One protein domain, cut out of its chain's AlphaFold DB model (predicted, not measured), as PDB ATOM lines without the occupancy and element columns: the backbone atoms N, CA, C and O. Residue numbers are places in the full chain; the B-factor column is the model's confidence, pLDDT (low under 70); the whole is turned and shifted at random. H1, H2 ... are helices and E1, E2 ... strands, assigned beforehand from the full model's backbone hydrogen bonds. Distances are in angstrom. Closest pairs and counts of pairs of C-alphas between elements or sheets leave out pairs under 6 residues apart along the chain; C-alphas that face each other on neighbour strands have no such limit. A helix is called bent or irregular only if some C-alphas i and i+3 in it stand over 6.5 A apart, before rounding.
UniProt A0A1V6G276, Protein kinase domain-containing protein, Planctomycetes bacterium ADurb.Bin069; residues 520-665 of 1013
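What this domain is: This is residues 520 to 665 of the 1013 residues of the protein "Protein kinase domain-containing protein" of Planctomycetes bacterium ADurb.Bin069 (UniProt A0A1V6G276). One long helix, H2, is the spine of a rod-shaped domain: H1 folds back beside its residues 542 to 553, H4 and H3 cross it, and H5 packs on H4. Residues 560 to 569 of H2 pack on a strongly twisted antiparallel sheet, E1 E2 E3 E4, a meander, each strand the antiparallel neighbour of the one before. The printed part has 146 residues, with named elements in the order H1 H2 E1 E2 E3 E4 H3 H4 H5, a mixed class. It is only just compact, close to loose, with a radius of gyration of the C-alphas of 17.1 A and spans of 62 by 29 by 29 A.

How they stand to each other: Start at H1, residues 520 to 528, which forms a helical hairpin with H2, residues 536 to 569; their closest C-alphas, of Ala 523 and Cys 549, are 5.2 A apart. H2 only grazes the sheet. Look next at E2, residues 582 to 593, which bends by 94 degrees at residue 590: its residues 582 to 588 pair with E1, residues 573 to 579, with N 575 and O 586 2.9 A apart. Its residues 589 to 593 pair with E3, residues 600 to 603, with N 591 and O 601 2.7 A apart. E4, residues 610 to 613, follows, with N 602 and O 611 2.8 A apart. H3, residues 620 to 630, touches H2 about perpendicular, at 82 degrees, closest at the C-alphas of Ala 558 and Ile 627, 5.2 A. H4, residues 636 to 646, touches H2 at a steep tilt of 64 degrees, closest at the C-alphas of Ala 552 and Gln 643, 4.4 A. H5, residues 650 to 663, forms a helical hairpin with H4, closest at the C-alphas of Ala 641 and Ala 653, 4.3 A; H5 and H2 are apart. Every O i to N i+4 pair is within hydrogen-bond range in H1, H2, H3 and H4, and 8 of 10 in H5, which is irregular, with C-alphas 659 and 662 8.8 A apart.

Where its parts are: Find C-alpha 536 at (110.905, 129.951, 138.735); from there H2 runs 50.0 A to C-alpha 569 at (90.295, 89.651, 117.517). E2 spans 23.8 A, H5 19.5 A and E1 18.3 A; H5 ends at C-alpha 663, (96.053, 121.997, 117.629).

The domain as a whole: The two C-alphas farthest apart, of Thr 534 and Glu 606, are 62.5 A apart. The printed part has no cut, and no link is long. Look for pLDDT under 70 at residues 530 to 538, 580 to 581 and 595 to 597.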
ATOM      1  N   ALA A 520     104.763 106.445 133.227       91.88
ATOM      2  CA  ALA A 520     103.887 106.581 134.385       91.88
ATOM      3  C   ALA A 520     104.709 106.708 135.674       91.88
ATOM      4  O   ALA A 520     104.544 107.687 136.397       91.88
ATOM      5  N   GLY A 521     105.681 105.815 135.904       91.00
ATOM      6  CA  GLY A 521     106.582 105.910 137.050       91.00
ATOM      7  C   GLY A 521     107.450 107.171 137.029       91.00
ATOM      8  O   GLY A 521     107.715 107.756 138.080       91.00
ATOM      9  N   ALA A 522     107.852 107.657 135.848       92.00
ATOM     10  CA  ALA A 522     108.516 108.956 135.717       92.00
ATOM     11  C   ALA A 522     107.609 110.115 136.172       92.00
ATOM     12  O   ALA A 522     108.040 110.956 136.963       92.00
ATOM     13  N   ALA A 523     106.353 110.142 135.713       92.81
ATOM     14  CA  ALA A 523     105.377 111.161 136.091       92.81
ATOM     15  C   ALA A 523     105.040 111.107 137.591       92.81
ATOM     16  O   ALA A 523     105.007 112.144 138.245       92.81
ATOM     17  N   GLU A 524     104.862 109.914 138.161       92.06
ATOM     18  CA  GLU A 524     104.606 109.727 139.594       92.06
ATOM     19  C   GLU A 524     105.768 110.224 140.454       92.06
ATOM     20  O   GLU A 524     105.546 110.952 141.420       92.06
ATOM     21  N   ARG A 525     107.013 109.894 140.089       89.75
ATOM     22  CA  ARG A 525     108.206 110.377 140.806       89.75
ATOM     23  C   ARG A 525     108.319 111.895 140.759       89.75
ATOM     24  O   ARG A 525     108.628 112.511 141.775       89.75
ATOM     25  N   LEU A 526     108.063 112.494 139.596       89.19
ATOM     26  CA  LEU A 526     108.059 113.947 139.438       89.19
ATOM     27  C   LEU A 526     106.947 114.584 140.281       89.19
ATOM     28  O   LEU A 526     107.226 115.499 141.046       89.19
ATOM     29  N   ALA A 527     105.725 114.056 140.228       88.25
ATOM     30  CA  ALA A 527     104.606 114.555 141.024       88.25
ATOM     31  C   ALA A 527     104.853 114.419 142.539       88.25
ATOM     32  O   ALA A 527     104.573 115.347 143.297       88.25
ATOM     33  N   ALA A 528     105.420 113.292 142.982       85.94
ATOM     34  CA  ALA A 528     105.738 113.024 144.385       85.94
ATOM     35  C   ALA A 528     106.856 113.925 144.927       85.94
ATOM     36  O   ALA A 528     106.882 114.235 146.116       85.94
ATOM     37  N   ALA A 529     107.767 114.366 144.061       77.44
ATOM     38  CA  ALA A 529     108.826 115.297 144.422       77.44
ATOM     39  C   ALA A 529     108.353 116.758 144.539       77.44
ATOM     40  O   ALA A 529     109.181 117.633 144.799       77.44
ATOM     41  N   GLY A 530     107.052 117.020 144.353       64.81
ATOM     42  CA  GLY A 530     106.435 118.339 144.445       64.81
ATOM     43  C   GLY A 530     106.934 119.153 145.640       64.81
ATOM     44  O   GLY A 530     106.878 118.723 146.791       64.81
ATOM     45  N   GLY A 531     107.428 120.357 145.352       57.66
ATOM     46  CA  GLY A 531     107.970 121.274 146.343       57.66
ATOM     47  C   GLY A 531     107.859 122.716 145.873       57.66
ATOM     48  O   GLY A 531     107.723 122.986 144.680       57.66
ATOM     49  N   ALA A 532     107.906 123.648 146.825       56.53
ATOM     50  CA  ALA A 532     108.053 125.069 146.546       56.53
ATOM     51  C   ALA A 532     109.460 125.318 145.979       56.53
ATOM     52  O   ALA A 532     110.379 125.665 146.715       56.53
ATOM     53  N   TRP A 533     109.638 125.060 144.682       68.56
ATOM     54  CA  TRP A 533     110.835 125.434 143.937       68.56
ATOM     55  C   TRP A 533     111.010 126.949 144.075       68.56
ATOM     56  O   TRP A 533     110.127 127.705 143.660       68.56
ATOM     57  N   THR A 534     112.107 127.412 144.680       59.75
ATOM     58  CA  THR A 534     112.334 128.862 144.820       59.75
ATOM     59  C   THR A 534     112.763 129.484 143.492       59.75
ATOM     60  O   THR A 534     112.533 130.666 143.241       59.75
ATOM     61  N   ARG A 535     113.316 128.654 142.602       65.44
ATOM     62  CA  ARG A 535     113.665 128.970 141.218       65.44
ATOM     63  C   ARG A 535     112.472 128.817 140.268       65.44
ATOM     64  O   ARG A 535     112.012 127.705 140.003       65.44
ATOM     65  N   GLY A 536     112.009 129.934 139.704       61.31
ATOM     66  CA  GLY A 536     110.905 129.951 138.735       61.31
ATOM     67  C   GLY A 536     111.191 129.165 137.447       61.31
ATOM     68  O   GLY A 536     110.286 128.544 136.895       61.31
ATOM     69  N   ASP A 537     112.451 129.116 137.006       67.81
ATOM     70  CA  ASP A 537     112.898 128.323 135.855       67.81
ATOM     71  C   ASP A 537     112.871 126.812 136.145       67.81
ATOM     72  O   ASP A 537     112.376 126.035 135.326       67.81
ATOM     73  N   ALA A 538     113.314 126.393 137.334       68.25
ATOM     74  CA  ALA A 538     113.238 124.997 137.771       68.25
ATOM     75  C   ALA A 538     111.784 124.527 137.946       68.25
ATOM     76  O   ALA A 538     111.436 123.426 137.519       68.25
ATOM     77  N   ALA A 539     110.915 125.377 138.502       73.25
ATOM     78  CA  ALA A 539     109.487 125.093 138.632       73.25
ATOM     79  C   ALA A 539     108.821 124.874 137.261       73.25
ATOM     80  O   ALA A 539     108.067 123.915 137.070       73.25
ATOM     81  N   ALA A 540     109.127 125.746 136.296       76.12
ATOM     82  CA  ALA A 540     108.609 125.654 134.937       76.12
ATOM     83  C   ALA A 540     109.115 124.393 134.216       76.12
ATOM     84  O   ALA A 540     108.313 123.662 133.632       76.12
ATOM     85  N   ALA A 541     110.415 124.095 134.311       77.50
ATOM     86  CA  ALA A 541     111.020 122.900 133.723       77.50
ATOM     87  C   ALA A 541     110.453 121.602 134.324       77.50
ATOM     88  O   ALA A 541     110.105 120.673 133.592       77.50
ATOM     89  N   HIS A 542     110.285 121.562 135.648       84.62
ATOM     90  CA  HIS A 542     109.660 120.452 136.360       84.62
ATOM     91  C   HIS A 542     108.220 120.217 135.895       84.62
ATOM     92  O   HIS A 542     107.853 119.096 135.537       84.62
ATOM     93  N   GLY A 543     107.412 121.280 135.843       86.44
ATOM     94  CA  GLY A 543     106.025 121.201 135.391       86.44
ATOM     95  C   GLY A 543     105.900 120.741 133.935       86.44
ATOM     96  O   GLY A 543     105.042 119.912 133.631       86.44
ATOM     97  N   ALA A 544     106.764 121.238 133.047       86.12
ATOM     98  CA  ALA A 544     106.784 120.837 131.642       86.12
ATOM     99  C   ALA A 544     107.136 119.347 131.480       86.12
ATOM    100  O   ALA A 544     106.435 118.621 130.773       86.12
ATOM    101  N   LEU A 545     108.167 118.864 132.184       89.94
ATOM    102  CA  LEU A 545     108.575 117.460 132.124       89.94
ATOM    103  C   LEU A 545     107.513 116.514 132.701       89.94
ATOM    104  O   LEU A 545     107.252 115.461 132.119       89.94
ATOM    105  N   LEU A 546     106.865 116.893 133.806       92.38
ATOM    106  CA  LEU A 546     105.762 116.126 134.388       92.38
ATOM    107  C   LEU A 546     104.608 115.961 133.388       92.38
ATOM    108  O   LEU A 546     104.135 114.842 133.175       92.38
ATOM    109  N   ARG A 547     104.188 117.055 132.733       91.00
ATOM    110  CA  ARG A 547     103.135 117.018 131.702       91.00
ATOM    111  C   ARG A 547     103.529 116.130 130.523       91.00
ATOM    112  O   ARG A 547     102.726 115.295 130.108       91.00
ATOM    113  N   ALA A 548     104.762 116.261 130.034       92.06
ATOM    114  CA  ALA A 548     105.279 115.435 128.947       92.06
ATOM    115  C   ALA A 548     105.253 113.936 129.299       92.06
ATOM    116  O   ALA A 548     104.771 113.126 128.507       92.06
ATOM    117  N   CYS A 549     105.703 113.560 130.504       94.25
ATOM    118  CA  CYS A 549     105.687 112.167 130.966       94.25
ATOM    119  C   CYS A 549     104.255 111.624 131.095       94.25
ATOM    120  O   CYS A 549     103.983 110.507 130.660       94.25
ATOM    121  N   ALA A 550     103.327 112.424 131.630       93.69
ATOM    122  CA  ALA A 550     101.926 112.034 131.767       93.69
ATOM    123  C   ALA A 550     101.250 111.807 130.402       93.69
ATOM    124  O   ALA A 550     100.576 110.796 130.205       93.69
ATOM    125  N   ARG A 551     101.474 112.704 129.431       92.12
ATOM    126  CA  ARG A 551     100.975 112.543 128.054       92.12
ATOM    127  C   ARG A 551     101.560 111.306 127.372       92.12
ATOM    128  O   ARG A 551     100.821 110.539 126.761       92.12
ATOM    129  N   ALA A 552     102.864 111.081 127.522       92.12
ATOM    130  CA  ALA A 552     103.539 109.915 126.960       92.12
ATOM    131  C   ALA A 552     103.039 108.589 127.562       92.12
ATOM    132  O   ALA A 552     102.921 107.593 126.846       92.12
ATOM    133  N   ALA A 553     102.706 108.572 128.857       93.12
ATOM    134  CA  ALA A 553     102.098 107.414 129.509       93.12
ATOM    135  C   ALA A 553     100.718 107.090 128.910       93.12
ATOM    136  O   ALA A 553     100.477 105.952 128.514       93.12
ATOM    137  N   GLN A 554      99.860 108.103 128.745       92.25
ATOM    138  CA  GLN A 554      98.525 107.942 128.153       92.25
ATOM    139  C   GLN A 554      98.585 107.388 126.719       92.25
ATOM    140  O   GLN A 554      97.824 106.483 126.376       92.25
ATOM    141  N   ALA A 555      99.514 107.883 125.892       90.81
ATOM    142  CA  ALA A 555      99.721 107.360 124.540       90.81
ATOM    143  C   ALA A 555     100.202 105.900 124.550       90.81
ATOM    144  O   ALA A 555      99.650 105.065 123.831       90.81
ATOM    145  N   LYS A 556     101.185 105.565 125.402       90.81
ATOM    146  CA  LYS A 556     101.677 104.187 125.560       90.81
ATOM    147  C   LYS A 556     100.538 103.224 125.907       90.81
ATOM    148  O   LYS A 556     100.417 102.178 125.271       90.81
ATOM    149  N   ASP A 557      99.713 103.569 126.889       90.81
ATOM    150  CA  ASP A 557      98.636 102.696 127.360       90.81
ATOM    151  C   ASP A 557      97.567 102.472 126.282       90.81
ATOM    152  O   ASP A 557      97.131 101.336 126.074       90.81
ATOM    153  N   ALA A 558      97.210 103.517 125.529       91.19
ATOM    154  CA  ALA A 558      96.263 103.420 124.420       91.19
ATOM    155  C   ALA A 558      96.777 102.518 123.283       91.19
ATOM    156  O   ALA A 558      96.043 101.652 122.798       91.19
ATOM    157  N   VAL A 559      98.055 102.645 122.907       90.25
ATOM    158  CA  VAL A 559      98.696 101.771 121.905       90.25
ATOM    159  C   VAL A 559      98.701 100.309 122.368       90.25
ATOM    160  O   VAL A 559      98.446  99.398 121.576       90.25
ATOM    161  N   LEU A 560      98.953 100.055 123.655       89.69
ATOM    162  CA  LEU A 560      98.951  98.697 124.200       89.69
ATOM    163  C   LEU A 560      97.559  98.086 124.291       89.69
ATOM    164  O   LEU A 560      97.407  96.896 123.999       89.69
ATOM    165  N   ALA A 561      96.555  98.877 124.657       90.06
ATOM    166  CA  ALA A 561      95.162  98.454 124.620       90.06
ATOM    167  C   ALA A 561      94.755  98.048 123.193       90.06
ATOM    168  O   ALA A 561      94.238  96.944 122.996       90.06
ATOM    169  N   ALA A 562      95.100  98.867 122.193       89.31
ATOM    170  CA  ALA A 562      94.848  98.575 120.784       89.31
ATOM    171  C   ALA A 562      95.517  97.263 120.334       89.31
ATOM    172  O   ALA A 562      94.868  96.381 119.765       89.31
ATOM    173  N   ALA A 563      96.806  97.088 120.647       88.75
ATOM    174  CA  ALA A 563      97.559  95.890 120.282       88.75
ATOM    175  C   ALA A 563      96.985  94.609 120.917       88.75
ATOM    176  O   ALA A 563      96.938  93.558 120.270       88.75
ATOM    177  N   ARG A 564      96.519  94.681 122.173       89.62
ATOM    178  CA  ARG A 564      95.854  93.559 122.859       89.62
ATOM    179  C   ARG A 564      94.510  93.224 122.212       89.62
ATOM    180  O   ARG A 564      94.279  92.059 121.899       89.62
ATOM    181  N   LYS A 565      93.687  94.232 121.911       88.56
ATOM    182  CA  LYS A 565      92.397  94.058 121.228       88.56
ATOM    183  C   LYS A 565      92.558  93.414 119.846       88.56
ATOM    184  O   LYS A 565      91.821  92.497 119.496       88.56
ATOM    185  N   LEU A 566      93.566  93.835 119.076       86.88
ATOM    186  CA  LEU A 566      93.894  93.232 117.777       86.88
ATOM    187  C   LEU A 566      94.367  91.776 117.901       86.88
ATOM    188  O   LEU A 566      94.017  90.941 117.066       86.88
ATOM    189  N   ARG A 567      95.135  91.448 118.949       89.06
ATOM    190  CA  ARG A 567      95.534  90.064 119.253       89.06
ATOM    191  C   ARG A 567      94.324  89.186 119.578       89.06
ATOM    192  O   ARG A 567      94.242  88.073 119.068       89.06
ATOM    193  N   GLU A 568      93.404  89.676 120.406       88.56
ATOM    194  CA  GLU A 568      92.179  88.963 120.797       88.56
ATOM    195  C   GLU A 568      91.235  88.744 119.610       88.56
ATOM    196  O   GLU A 568      90.708  87.648 119.438       88.56
ATOM    197  N   GLY A 569      91.090  89.750 118.743       84.31
ATOM    198  CA  GLY A 569      90.295  89.651 117.517       84.31
ATOM    199  C   GLY A 569      90.901  88.742 116.440       84.31
ATOM    200  O   GLY A 569      90.215  88.393 115.480       84.31
ATOM    201  N   GLY A 570      92.181  88.365 116.565       81.00
ATOM    202  CA  GLY A 570      92.867  87.424 115.671       81.00
ATOM    203  C   GLY A 570      92.961  87.869 114.208       81.00
ATOM    204  O   GLY A 570      93.240  87.040 113.340       81.00
ATOM    205  N   THR A 571      92.714  89.149 113.932       81.00
ATOM    206  CA  THR A 571      92.504  89.690 112.588       81.00
ATOM    207  C   THR A 571      93.831  89.848 111.854       81.00
ATOM    208  O   THR A 571      94.791  90.396 112.399       81.00
ATOM    209  N   GLU A 572      93.900  89.383 110.605       84.19
ATOM    210  CA  GLU A 572      95.055  89.666 109.753       84.19
ATOM    211  C   GLU A 572      95.006  91.106 109.250       84.19
ATOM    212  O   GLU A 572      93.988  91.563 108.731       84.19
ATOM    213  N   ARG A 573      96.126  91.816 109.387       86.06
ATOM    214  CA  ARG A 573      96.306  93.179 108.890       86.06
ATOM    215  C   ARG A 573      97.677  93.338 108.242       86.06
ATOM    216  O   ARG A 573      98.597  92.554 108.484       86.06
ATOM    217  N   LEU A 574      97.780  94.347 107.387       87.19
ATOM    218  CA  LEU A 574      99.051  94.854 106.893       87.19
ATOM    219  C   LEU A 574      99.581  95.853 107.926       87.19
ATOM    220  O   LEU A 574      98.875  96.794 108.273       87.19
ATOM    221  N   PHE A 575     100.783  95.617 108.440       87.25
ATOM    222  CA  PHE A 575     101.470  96.525 109.352       87.25
ATOM    223  C   PHE A 575     102.633  97.166 108.619       87.25
ATOM    224  O   PHE A 575     103.482  96.456 108.072       87.25
ATOM    225  N   THR A 576     102.691  98.489 108.661       86.69
ATOM    226  CA  THR A 576     103.746  99.264 108.021       86.69
ATOM    227  C   THR A 576     104.627  99.865 109.103       86.69
ATOM    228  O   THR A 576     104.142 100.447 110.067       86.69
ATOM    229  N   TYR A 577     105.940  99.685 108.995       83.75
ATOM    230  CA  TYR A 577     106.892 100.256 109.948       83.75
ATOM    231  C   TYR A 577     108.194 100.639 109.257       83.75
ATOM    232  O   TYR A 577     108.521 100.136 108.181       83.75
ATOM    233  N   ARG A 578     108.966 101.533 109.877       75.62
ATOM    234  CA  ARG A 578     110.288 101.911 109.356       75.62
ATOM    235  C   ARG A 578     111.395 101.069 109.977       75.62
ATOM    236  O   ARG A 578     111.570 101.061 111.196       75.62
ATOM    237  N   ALA A 579     112.207 100.438 109.131       74.00
ATOM    238  CA  ALA A 579     113.430  99.740 109.517       74.00
ATOM    239  C   ALA A 579     114.594 100.223 108.647       74.00
ATOM    240  O   ALA A 579     114.491 100.233 107.426       74.00
ATOM    241  N   GLN A 580     115.695 100.656 109.272       69.00
ATOM    242  CA  GLN A 580     116.898 101.143 108.567       69.00
ATOM    243  C   GLN A 580     116.614 102.234 107.508       69.00
ATOM    244  O   GLN A 580     117.306 102.339 106.503       69.00
ATOM    245  N   GLY A 581     115.585 103.061 107.727       65.75
ATOM    246  CA  GLY A 581     115.199 104.135 106.804       65.75
ATOM    247  C   GLY A 581     114.313 103.701 105.632       65.75
ATOM    248  O   GLY A 581     113.866 104.564 104.882       65.75
ATOM    249  N   GLN A 582     114.000 102.411 105.502       72.88
ATOM    250  CA  GLN A 582     113.058 101.894 104.515       72.88
ATOM    251  C   GLN A 582     111.712 101.571 105.164       72.88
ATOM    252  O   GLN A 582     111.641 101.142 106.320       72.88
ATOM    253  N   THR A 583     110.638 101.792 104.412       81.50
ATOM    254  CA  THR A 583     109.298 101.342 104.785       81.50
ATOM    255  C   THR A 583     109.210  99.844 104.535       81.50
ATOM    256  O   THR A 583     109.449  99.381 103.422       81.50
ATOM    257  N   VAL A 584     108.889  99.088 105.579       86.62
ATOM    258  CA  VAL A 584     108.722  97.640 105.529       86.62
ATOM    259  C   VAL A 584     107.275  97.314 105.847       86.62
ATOM    260  O   VAL A 584     106.721  97.781 106.842       86.62
ATOM    261  N   GLU A 585     106.682  96.477 105.007       89.81
ATOM    262  CA  GLU A 585     105.326  95.985 105.183       89.81
ATOM    263  C   GLU A 585     105.345  94.533 105.656       89.81
ATOM    264  O   GLU A 585     106.063  93.677 105.130       89.81
ATOM    265  N   VAL A 586     104.541  94.239 106.673       87.69
ATOM    266  CA  VAL A 586     104.374  92.890 107.207       87.69
ATOM    267  C   VAL A 586     102.897  92.589 107.333       87.69
ATOM    268  O   VAL A 586     102.197  93.157 108.166       87.69
ATOM    269  N   ARG A 587     102.426  91.641 106.524       88.38
ATOM    270  CA  ARG A 587     101.073  91.101 106.631       88.38
ATOM    271  C   ARG A 587     101.041  89.941 107.620       88.38
ATOM    272  O   ARG A 587     101.829  88.999 107.512       88.38
ATOM    273  N   GLY A 588     100.120  89.993 108.573       87.94
ATOM    274  CA  GLY A 588      99.929  88.918 109.539       87.94
ATOM    275  C   GLY A 588      98.997  89.302 110.676       87.94
ATOM    276  O   GLY A 588      98.283  90.296 110.598       87.94
ATOM    277  N   ARG A 589      99.007  88.507 111.744       90.62
ATOM    278  CA  ARG A 589      98.236  88.771 112.969       90.62
ATOM    279  C   ARG A 589      99.151  88.870 114.180       90.62
ATOM    280  O   ARG A 589     100.169  88.173 114.241       90.62
ATOM    281  N   ILE A 590      98.777  89.689 115.157       90.88
ATOM    282  CA  ILE A 590      99.524  89.818 116.413       90.88
ATOM    283  C   ILE A 590      99.351  88.523 117.215       90.88
ATOM    284  O   ILE A 590      98.251  88.171 117.628       90.88
ATOM    285  N   ALA A 591     100.443  87.793 117.417       89.00
ATOM    286  CA  ALA A 591     100.484  86.542 118.167       89.00
ATOM    287  C   ALA A 591     100.778  86.770 119.657       89.00
ATOM    288  O   ALA A 591     100.237  86.062 120.512       89.00
ATOM    289  N   ALA A 592     101.614  87.761 119.971       88.62
ATOM    290  CA  ALA A 592     101.978  88.127 121.334       88.62
ATOM    291  C   ALA A 592     102.215  89.636 121.457       88.62
ATOM    292  O   ALA A 592     102.643  90.288 120.507       88.62
ATOM    293  N   VAL A 593     101.953  90.169 122.647       87.56
ATOM    294  CA  VAL A 593     102.308  91.531 123.060       87.56
ATOM    295  C   VAL A 593     103.134  91.370 124.329       87.56
ATOM    296  O   VAL A 593     102.688  90.689 125.255       87.56
ATOM    297  N   ALA A 594     104.341  91.926 124.359       83.19
ATOM    298  CA  ALA A 594     105.196  91.875 125.537       83.19
ATOM    299  C   ALA A 594     104.524  92.588 126.723       83.19
ATOM    300  O   ALA A 594     103.786  93.558 126.539       83.19
ATOM    301  N   GLY A 595     104.758  92.097 127.945       68.56
ATOM    302  CA  GLY A 595     104.129  92.638 129.158       68.56
ATOM    303  C   GLY A 595     104.514  94.092 129.448       68.56
ATOM    304  O   GLY A 595     103.691  94.856 129.942       68.56
ATOM    305  N   ASP A 596     105.728  94.487 129.061       67.12
ATOM    306  CA  ASP A 596     106.244  95.863 129.109       67.12
ATOM    307  C   ASP A 596     105.734  96.747 127.956       67.12
ATOM    308  O   ASP A 596     105.924  97.970 127.957       67.12
ATOM    309  N   GLY A 597     105.084  96.123 126.970       67.25
ATOM    310  CA  GLY A 597     104.583  96.758 125.769       67.25
ATOM    311  C   GLY A 597     105.643  97.154 124.746       67.25
ATOM    312  O   GLY A 597     105.331  97.842 123.776       67.25
ATOM    313  N   ALA A 598     106.896  96.742 124.936       75.75
ATOM    314  CA  ALA A 598     108.002  97.173 124.089       75.75
ATOM    315  C   ALA A 598     108.053  96.449 122.737       75.75
ATOM    316  O   ALA A 598     108.769  96.870 121.828       75.75
ATOM    317  N   ARG A 599     107.321  95.339 122.604       87.19
ATOM    318  CA  ARG A 599     107.387  94.463 121.438       87.19
ATOM    319  C   ARG A 599     106.059  93.763 121.184       87.19
ATOM    320  O   ARG A 599     105.461  93.199 122.098       87.19
ATOM    321  N   ILE A 600     105.645  93.740 119.927       89.75
ATOM    322  CA  ILE A 600     104.581  92.881 119.413       89.75
ATOM    323  C   ILE A 600     105.193  91.824 118.496       89.75
ATOM    324  O   ILE A 600     106.111  92.110 117.731       89.75
ATOM    325  N   GLU A 601     104.708  90.589 118.582       90.31
ATOM    326  CA  GLU A 601     105.083  89.520 117.659       90.31
ATOM    327  C   GLU A 601     103.987  89.332 116.622       90.31
ATOM    328  O   GLU A 601     102.848  89.026 116.972       90.31
ATOM    329  N   ILE A 602     104.337  89.453 115.347       90.19
ATOM    330  CA  ILE A 602     103.427  89.242 114.226       90.19
ATOM    331  C   ILE A 602     103.722  87.889 113.591       90.19
ATOM    332  O   ILE A 602     104.845  87.620 113.158       90.19
ATOM    333  N   LYS A 603     102.704  87.031 113.525       89.81
ATOM    334  CA  LYS A 603     102.764  85.754 112.813       89.81
ATOM    335  C   LYS A 603     102.332  85.966 111.364       89.81
ATOM    336  O   LYS A 603     101.210  86.420 111.130       89.81
ATOM    337  N   ARG A 604     103.202  85.606 110.417       87.69
ATOM    338  CA  ARG A 604     102.914  85.678 108.979       87.69
ATOM    339  C   ARG A 604     102.078  84.464 108.534       87.69
ATOM    340  O   ARG A 604     102.280  83.375 109.071       87.69
ATOM    341  N   PRO A 605     101.145  84.621 107.580       81.00
ATOM    342  CA  PRO A 605     100.321  83.512 107.093       81.00
ATOM    343  C   PRO A 605     101.119  82.502 106.257       81.00
ATOM    344  O   PRO A 605     100.955  81.297 106.418       81.00
ATOM    345  N   GLU A 606     102.026  82.988 105.406       76.81
ATOM    346  CA  GLU A 606     102.754  82.172 104.419       76.81
ATOM    347  C   GLU A 606     104.099  81.621 104.928       76.81
ATOM    348  O   GLU A 606     104.792  80.891 104.220       76.81
ATOM    349  N   ARG A 607     104.505  81.963 106.157       72.94
ATOM    350  CA  ARG A 607     105.796  81.568 106.736       72.94
ATOM    351  C   ARG A 607     105.644  81.137 108.195       72.94
ATOM    352  O   ARG A 607     104.779  81.619 108.917       72.94
ATOM    353  N   LYS A 608     106.502  80.213 108.647       74.94
ATOM    354  CA  LYS A 608     106.538  79.755 110.054       74.94
ATOM    355  C   LYS A 608     107.253  80.737 110.994       74.94
ATOM    356  O   LYS A 608     107.288  80.489 112.199       74.94
ATOM    357  N   ASP A 609     107.827  81.813 110.463       80.12
ATOM    358  CA  ASP A 609     108.551  82.823 111.229       80.12
ATOM    359  C   ASP A 609     107.599  83.791 111.960       80.12
ATOM    360  O   ASP A 609     106.424  83.967 111.622       80.12
ATOM    361  N   ARG A 610     108.116  84.401 113.030       87.00
ATOM    362  CA  ARG A 610     107.470  85.507 113.743       87.00
ATOM    363  C   ARG A 610     108.347  86.737 113.616       87.00
ATOM    364  O   ARG A 610     109.564  86.639 113.750       87.00
ATOM    365  N   VAL A 611     107.724  87.890 113.401       87.88
ATOM    366  CA  VAL A 611     108.424  89.174 113.349       87.88
ATOM    367  C   VAL A 611     108.154  89.934 114.632       87.88
ATOM    368  O   VAL A 611     107.004  90.220 114.950       87.88
ATOM    369  N   ALA A 612     109.213  90.265 115.357       88.62
ATOM    370  CA  ALA A 612     109.151  91.165 116.494       88.62
ATOM    371  C   ALA A 612     109.231  92.618 116.010       88.62
ATOM    372  O   ALA A 612     110.205  92.993 115.361       88.62
ATOM    373  N   ILE A 613     108.230  93.427 116.349       87.88
ATOM    374  CA  ILE A 613     108.156  94.846 115.991       87.88
ATOM    375  C   ILE A 613     107.963  95.662 117.266       87.88
ATOM    376  O   ILE A 613     107.215  95.274 118.159       87.88
ATOM    377  N   ASP A 614     108.651  96.792 117.354       88.12
ATOM    378  CA  ASP A 614     108.365  97.815 118.355       88.12
ATOM    379  C   ASP A 614     107.132  98.617 117.907       88.12
ATOM    380  O   ASP A 614     107.198  99.230 116.839       88.12
ATOM    381  N   PRO A 615     106.021  98.640 118.670       86.38
ATOM    382  CA  PRO A 615     104.803  99.347 118.272       86.38
ATOM    383  C   PRO A 615     105.050 100.804 117.881       86.38
ATOM    384  O   PRO A 615     104.458 101.289 116.928       86.38
ATOM    385  N   LEU A 616     105.985 101.487 118.547       87.62
ATOM    386  CA  LEU A 616     106.296 102.894 118.281       87.62
ATOM    387  C   LEU A 616     106.985 103.141 116.928       87.62
ATOM    388  O   LEU A 616     107.126 104.292 116.523       87.62
ATOM    389  N   ARG A 617     107.423 102.083 116.231       86.69
ATOM    390  CA  ARG A 617     108.016 102.146 114.882       86.69
ATOM    391  C   ARG A 617     106.990 102.012 113.757       86.69
ATOM    392  O   ARG A 617     107.388 102.133 112.595       86.69
ATOM    393  N   LEU A 618     105.730 101.720 114.087       88.06
ATOM    394  CA  LEU A 618     104.634 101.698 113.121       88.06
ATOM    395  C   LEU A 618     104.460 103.075 112.473       88.06
ATOM    396  O   LEU A 618     104.935 104.089 112.993       88.06
ATOM    397  N   ASP A 619     103.808 103.107 111.315       88.44
ATOM    398  CA  ASP A 619     103.450 104.365 110.680       88.44
ATOM    399  C   ASP A 619     102.568 105.224 111.602       88.44
ATOM    400  O   ASP A 619     101.761 104.731 112.396       88.44
ATOM    401  N   LEU A 620     102.785 106.535 111.520       89.25
ATOM    402  CA  LEU A 620     102.179 107.495 112.434       89.25
ATOM    403  C   LEU A 620     100.650 107.521 112.303       89.25
ATOM    404  O   LEU A 620      99.973 107.668 113.311       89.25
ATOM    405  N   ASP A 621     100.119 107.340 111.090       88.56
ATOM    406  CA  ASP A 621      98.681 107.223 110.824       88.56
ATOM    407  C   ASP A 621      98.061 106.081 111.632       88.56
ATOM    408  O   ASP A 621      97.155 106.307 112.432       88.56
ATOM    409  N   THR A 622      98.627 104.881 111.513       87.69
ATOM    410  CA  THR A 622      98.174 103.698 112.250       87.69
ATOM    411  C   THR A 622      98.223 103.918 113.758       87.69
ATOM    412  O   THR A 622      97.298 103.527 114.469       87.69
ATOM    413  N   LEU A 623      99.277 104.556 114.276       91.00
ATOM    414  CA  LEU A 623      99.383 104.845 115.708       91.00
ATOM    415  C   LEU A 623      98.357 105.878 116.177       91.00
ATOM    416  O   LEU A 623      97.750 105.690 117.231       91.00
ATOM    417  N   CYS A 624      98.139 106.939 115.402       91.00
ATOM    418  CA  CYS A 624      97.112 107.932 115.690       91.00
ATOM    419  C   CYS A 624      95.714 107.304 115.695       91.00
ATOM    420  O   CYS A 624      94.958 107.546 116.634       91.00
ATOM    421  N   ASP A 625      95.405 106.445 114.723       89.56
ATOM    422  CA  ASP A 625      94.132 105.726 114.648       89.56
ATOM    423  C   ASP A 625      93.946 104.799 115.856       89.56
ATOM    424  O   ASP A 625      92.899 104.803 116.505       89.56
ATOM    425  N   TRP A 626      94.991 104.053 116.229       91.44
ATOM    426  CA  TRP A 626      94.951 103.175 117.401       91.44
ATOM    427  C   TRP A 626      94.700 103.954 118.689       91.44
ATOM    428  O   TRP A 626      93.918 103.507 119.532       91.44
ATOM    429  N   ILE A 627      95.335 105.115 118.854       92.06
ATOM    430  CA  ILE A 627      95.108 105.974 120.017       92.06
ATOM    431  C   ILE A 627      93.694 106.557 119.986       92.06
ATOM    432  O   ILE A 627      93.006 106.497 121.002       92.06
ATOM    433  N   ALA A 628      93.227 107.067 118.846       89.94
ATOM    434  CA  ALA A 628      91.897 107.658 118.719       89.94
ATOM    435  C   ALA A 628      90.776 106.655 119.044       89.94
ATOM    436  O   ALA A 628      89.799 107.009 119.705       89.94
ATOM    437  N   GLU A 629      90.938 105.392 118.639       88.88
ATOM    438  CA  GLU A 629      89.988 104.314 118.930       88.88
ATOM    439  C   GLU A 629      89.958 103.897 120.410       88.88
ATOM    440  O   GLU A 629      88.917 103.454 120.900       88.88
ATOM    441  N   ASN A 630      91.089 103.982 121.121       88.31
ATOM    442  CA  ASN A 630      91.245 103.395 122.462       88.31
ATOM    443  C   ASN A 630      91.351 104.437 123.588       88.31
ATOM    444  O   ASN A 630      91.143 104.099 124.751       88.31
ATOM    445  N   ALA A 631      91.629 105.695 123.256       90.19
ATOM    446  CA  ALA A 631      91.653 106.837 124.164       90.19
ATOM    447  C   ALA A 631      90.997 108.066 123.498       90.19
ATOM    448  O   ALA A 631      91.671 109.067 123.223       90.19
ATOM    449  N   PRO A 632      89.678 108.012 123.225       82.69
ATOM    450  CA  PRO A 632      88.963 109.120 122.604       82.69
ATOM    451  C   PRO A 632      89.060 110.375 123.486       82.69
ATOM    452  O   PRO A 632      88.677 110.361 124.653       82.69
ATOM    453  N   GLY A 633      89.600 111.462 122.927       83.38
ATOM    454  CA  GLY A 633      89.852 112.726 123.636       83.38
ATOM    455  C   GLY A 633      91.326 112.998 123.960       83.38
ATOM    456  O   GLY A 633      91.670 114.129 124.304       83.38
ATOM    457  N   LEU A 634      92.214 112.013 123.801       88.19
ATOM    458  CA  LEU A 634      93.652 112.261 123.787       88.19
ATOM    459  C   LEU A 634      94.054 112.847 122.427       88.19
ATOM    460  O   LEU A 634      93.752 112.268 121.386       88.19
ATOM    461  N   ALA A 635      94.762 113.977 122.430       91.00
ATOM    462  CA  ALA A 635      95.408 114.496 121.228       91.00
ATOM    463  C   ALA A 635      96.573 113.563 120.855       91.00
ATOM    464  O   ALA A 635      97.674 113.687 121.396       91.00
ATOM    465  N   ALA A 636      96.298 112.581 119.993       91.00
ATOM    466  CA  ALA A 636      97.216 111.490 119.678       91.00
ATOM    467  C   ALA A 636      98.558 112.005 119.142       91.00
ATOM    468  O   ALA A 636      99.613 111.552 119.579       91.00
ATOM    469  N   GLU A 637      98.520 113.000 118.256       93.19
ATOM    470  CA  GLU A 637      99.700 113.628 117.670       93.19
ATOM    471  C   GLU A 637     100.561 114.349 118.725       93.19
ATOM    472  O   GLU A 637     101.780 114.188 118.738       93.19
ATOM    473  N   GLU A 638      99.947 115.092 119.654       92.75
ATOM    474  CA  GLU A 638     100.648 115.766 120.763       92.75
ATOM    475  C   GLU A 638     101.302 114.745 121.701       92.75
ATOM    476  O   GLU A 638     102.478 114.860 122.054       92.75
ATOM    477  N   ALA A 639     100.539 113.735 122.119       91.88
ATOM    478  CA  ALA A 639     100.997 112.752 123.088       91.88
ATOM    479  C   ALA A 639     102.133 111.883 122.524       91.88
ATOM    480  O   ALA A 639     103.116 111.625 123.225       91.88
ATOM    481  N   LEU A 640     102.046 111.512 121.240       93.69
ATOM    482  CA  LEU A 640     103.127 110.843 120.518       93.69
ATOM    483  C   LEU A 640     104.345 111.754 120.341       93.69
ATOM    484  O   LEU A 640     105.464 111.282 120.523       93.69
ATOM    485  N   ALA A 641     104.168 113.052 120.068       93.06
ATOM    486  CA  ALA A 641     105.289 113.989 119.971       93.06
ATOM    487  C   ALA A 641     106.096 114.059 121.280       93.06
ATOM    488  O   ALA A 641     107.324 113.942 121.249       93.06
ATOM    489  N   TYR A 642     105.426 114.156 122.437       93.44
ATOM    490  CA  TYR A 642     106.097 114.076 123.740       93.44
ATOM    491  C   TYR A 642     106.781 112.724 123.955       93.44
ATOM    492  O   TYR A 642     107.942 112.678 124.358       93.44
ATOM    493  N   GLN A 643     106.088 111.620 123.667       92.62
ATOM    494  CA  GLN A 643     106.629 110.277 123.863       92.62
ATOM    495  C   GLN A 643     107.879 110.022 123.010       92.62
ATOM    496  O   GLN A 643     108.879 109.516 123.520       92.62
ATOM    497  N   TYR A 644     107.852 110.408 121.735       92.62
ATOM    498  CA  TYR A 644     108.992 110.295 120.833       92.62
ATOM    499  C   TYR A 644     110.155 111.189 121.261       92.62
ATOM    500  O   TYR A 644     111.295 110.724 121.268       92.62
ATOM    501  N   ALA A 645     109.886 112.427 121.683       90.06
ATOM    502  CA  ALA A 645     110.919 113.332 122.180       90.06
ATOM    503  C   ALA A 645     111.606 112.787 123.444       90.06
ATOM    504  O   ALA A 645     112.833 112.764 123.517       90.06
ATOM    505  N   LEU A 646     110.835 112.257 124.403       90.56
ATOM    506  CA  LEU A 646     111.368 111.621 125.615       90.56
ATOM    507  C   LEU A 646     112.228 110.378 125.321       90.56
ATOM    508  O   LEU A 646     113.101 110.042 126.121       90.56
ATOM    509  N   LEU A 647     111.993 109.706 124.189       88.62
ATOM    510  CA  LEU A 647     112.760 108.548 123.716       88.62
ATOM    511  C   LEU A 647     113.898 108.909 122.743       88.62
ATOM    512  O   LEU A 647     114.613 108.014 122.295       88.62
ATOM    513  N   GLY A 648     114.066 110.188 122.387       85.00
ATOM    514  CA  GLY A 648     115.064 110.640 121.410       85.00
ATOM    515  C   GLY A 648     114.743 110.287 119.947       85.00
ATOM    516  O   GLY A 648     115.628 110.327 119.092       85.00
ATOM    517  N   MET A 649     113.493 109.938 119.633       87.69
ATOM    518  CA  MET A 649     113.015 109.630 118.277       87.69
ATOM    519  C   MET A 649     112.611 110.915 117.539       87.69
ATOM    520  O   MET A 649     111.437 111.192 117.318       87.69
ATOM    521  N   TRP A 650     113.596 111.748 117.202       85.75
ATOM    522  CA  TRP A 650     113.359 113.127 116.761       85.75
ATOM    523  C   TRP A 650     112.578 113.273 115.455       85.75
ATOM    524  O   TRP A 650     111.719 114.140 115.354       85.75
ATOM    525  N   ARG A 651     112.826 112.411 114.463       85.19
ATOM    526  CA  ARG A 651     112.099 112.472 113.184       85.19
ATOM    527  C   ARG A 651     110.618 112.167 113.376       85.19
ATOM    528  O   ARG A 651     109.768 112.779 112.739       85.19
ATOM    529  N   GLU A 652     110.323 111.207 114.241       88.81
ATOM    530  CA  GLU A 652     108.973 110.801 114.599       88.81
ATOM    531  C   GLU A 652     108.291 111.856 115.484       88.81
ATOM    532  O   GLU A 652     107.128 112.179 115.247       88.81
ATOM    533  N   ALA A 653     109.023 112.464 116.426       89.44
ATOM    534  CA  ALA A 653     108.535 113.578 117.241       89.44
ATOM    535  C   ALA A 653     108.138 114.786 116.381       89.44
ATOM    536  O   ALA A 653     107.073 115.364 116.583       89.44
ATOM    537  N   ASP A 654     108.956 115.123 115.383       87.62
ATOM    538  CA  ASP A 654     108.714 116.245 114.476       87.62
ATOM    539  C   ASP A 654     107.550 115.978 113.534       87.62
ATOM    540  O   ASP A 654     106.723 116.857 113.311       87.62
ATOM    541  N   ALA A 655     107.456 114.755 113.007       89.56
ATOM    542  CA  ALA A 655     106.326 114.345 112.183       89.56
ATOM    543  C   ALA A 655     105.011 114.406 112.975       89.56
ATOM    544  O   ALA A 655     104.010 114.910 112.463       89.56
ATOM    545  N   ALA A 656     105.022 113.954 114.232       90.50
ATOM    546  CA  ALA A 656     103.872 114.033 115.128       90.50
ATOM    547  C   ALA A 656     103.511 115.489 115.471       90.50
ATOM    548  O   ALA A 656     102.357 115.887 115.325       90.50
ATOM    549  N   ALA A 657     104.493 116.322 115.824       89.62
ATOM    550  CA  ALA A 657     104.271 117.734 116.131       89.62
ATOM    551  C   ALA A 657     103.777 118.540 114.914       89.62
ATOM    552  O   ALA A 657     102.847 119.337 115.035       89.62
ATOM    553  N   ALA A 658     104.343 118.306 113.727       89.06
ATOM    554  CA  ALA A 658     103.918 118.957 112.487       89.06
ATOM    555  C   ALA A 658     102.469 118.604 112.127       89.06
ATOM    556  O   ALA A 658     101.714 119.459 111.667       89.06
ATOM    557  N   ARG A 659     102.069 117.355 112.380       89.31
ATOM    558  CA  ARG A 659     100.708 116.871 112.151       89.31
ATOM    559  C   ARG A 659      99.705 117.418 113.167       89.31
ATOM    560  O   ARG A 659      98.575 117.719 112.792       89.31
ATOM    561  N   ALA A 660     100.127 117.614 114.417       87.88
ATOM    562  CA  ALA A 660      99.331 118.324 115.415       87.88
ATOM    563  C   ALA A 660      99.054 119.781 114.984       87.88
ATOM    564  O   ALA A 660      97.954 120.296 115.199       87.88
ATOM    565  N   GLY A 661     100.023 120.435 114.331       85.31
ATOM    566  CA  GLY A 661      99.859 121.759 113.725       85.31
ATOM    567  C   GLY A 661      99.309 122.793 114.715       85.31
ATOM    568  O   GLY A 661      99.772 122.889 115.848       85.31
ATOM    569  N   ALA A 662      98.274 123.540 114.318       77.69
ATOM    570  CA  ALA A 662      97.634 124.552 115.169       77.69
ATOM    571  C   ALA A 662      96.883 123.983 116.394       77.69
ATOM    572  O   ALA A 662      96.470 124.749 117.260       77.69
ATOM    573  N   ARG A 663      96.675 122.659 116.469       77.69
ATOM    574  CA  ARG A 663      96.053 121.997 117.629       77.69
ATOM    575  C   ARG A 663      97.064 121.692 118.736       77.69
ATOM    576  O   ARG A 663      96.649 121.356 119.840       77.69
ATOM    577  N   ALA A 664      98.365 121.794 118.452       82.12
ATOM    578  CA  ALA A 664      99.403 121.602 119.451       82.12
ATOM    579  C   ALA A 664      99.411 122.756 120.471       82.12
ATOM    580  O   ALA A 664      99.313 123.923 120.079       82.12
ATOM    581  N   PRO A 665      99.595 122.474 121.772       83.81
ATOM    582  CA  PRO A 665      99.813 123.526 122.755       83.81
ATOM    583  C   PRO A 665     101.134 124.248 122.464       83.81
ATOM    584  O   PRO A 665     102.134 123.610 122.135       83.81
TER     585      PRO A 665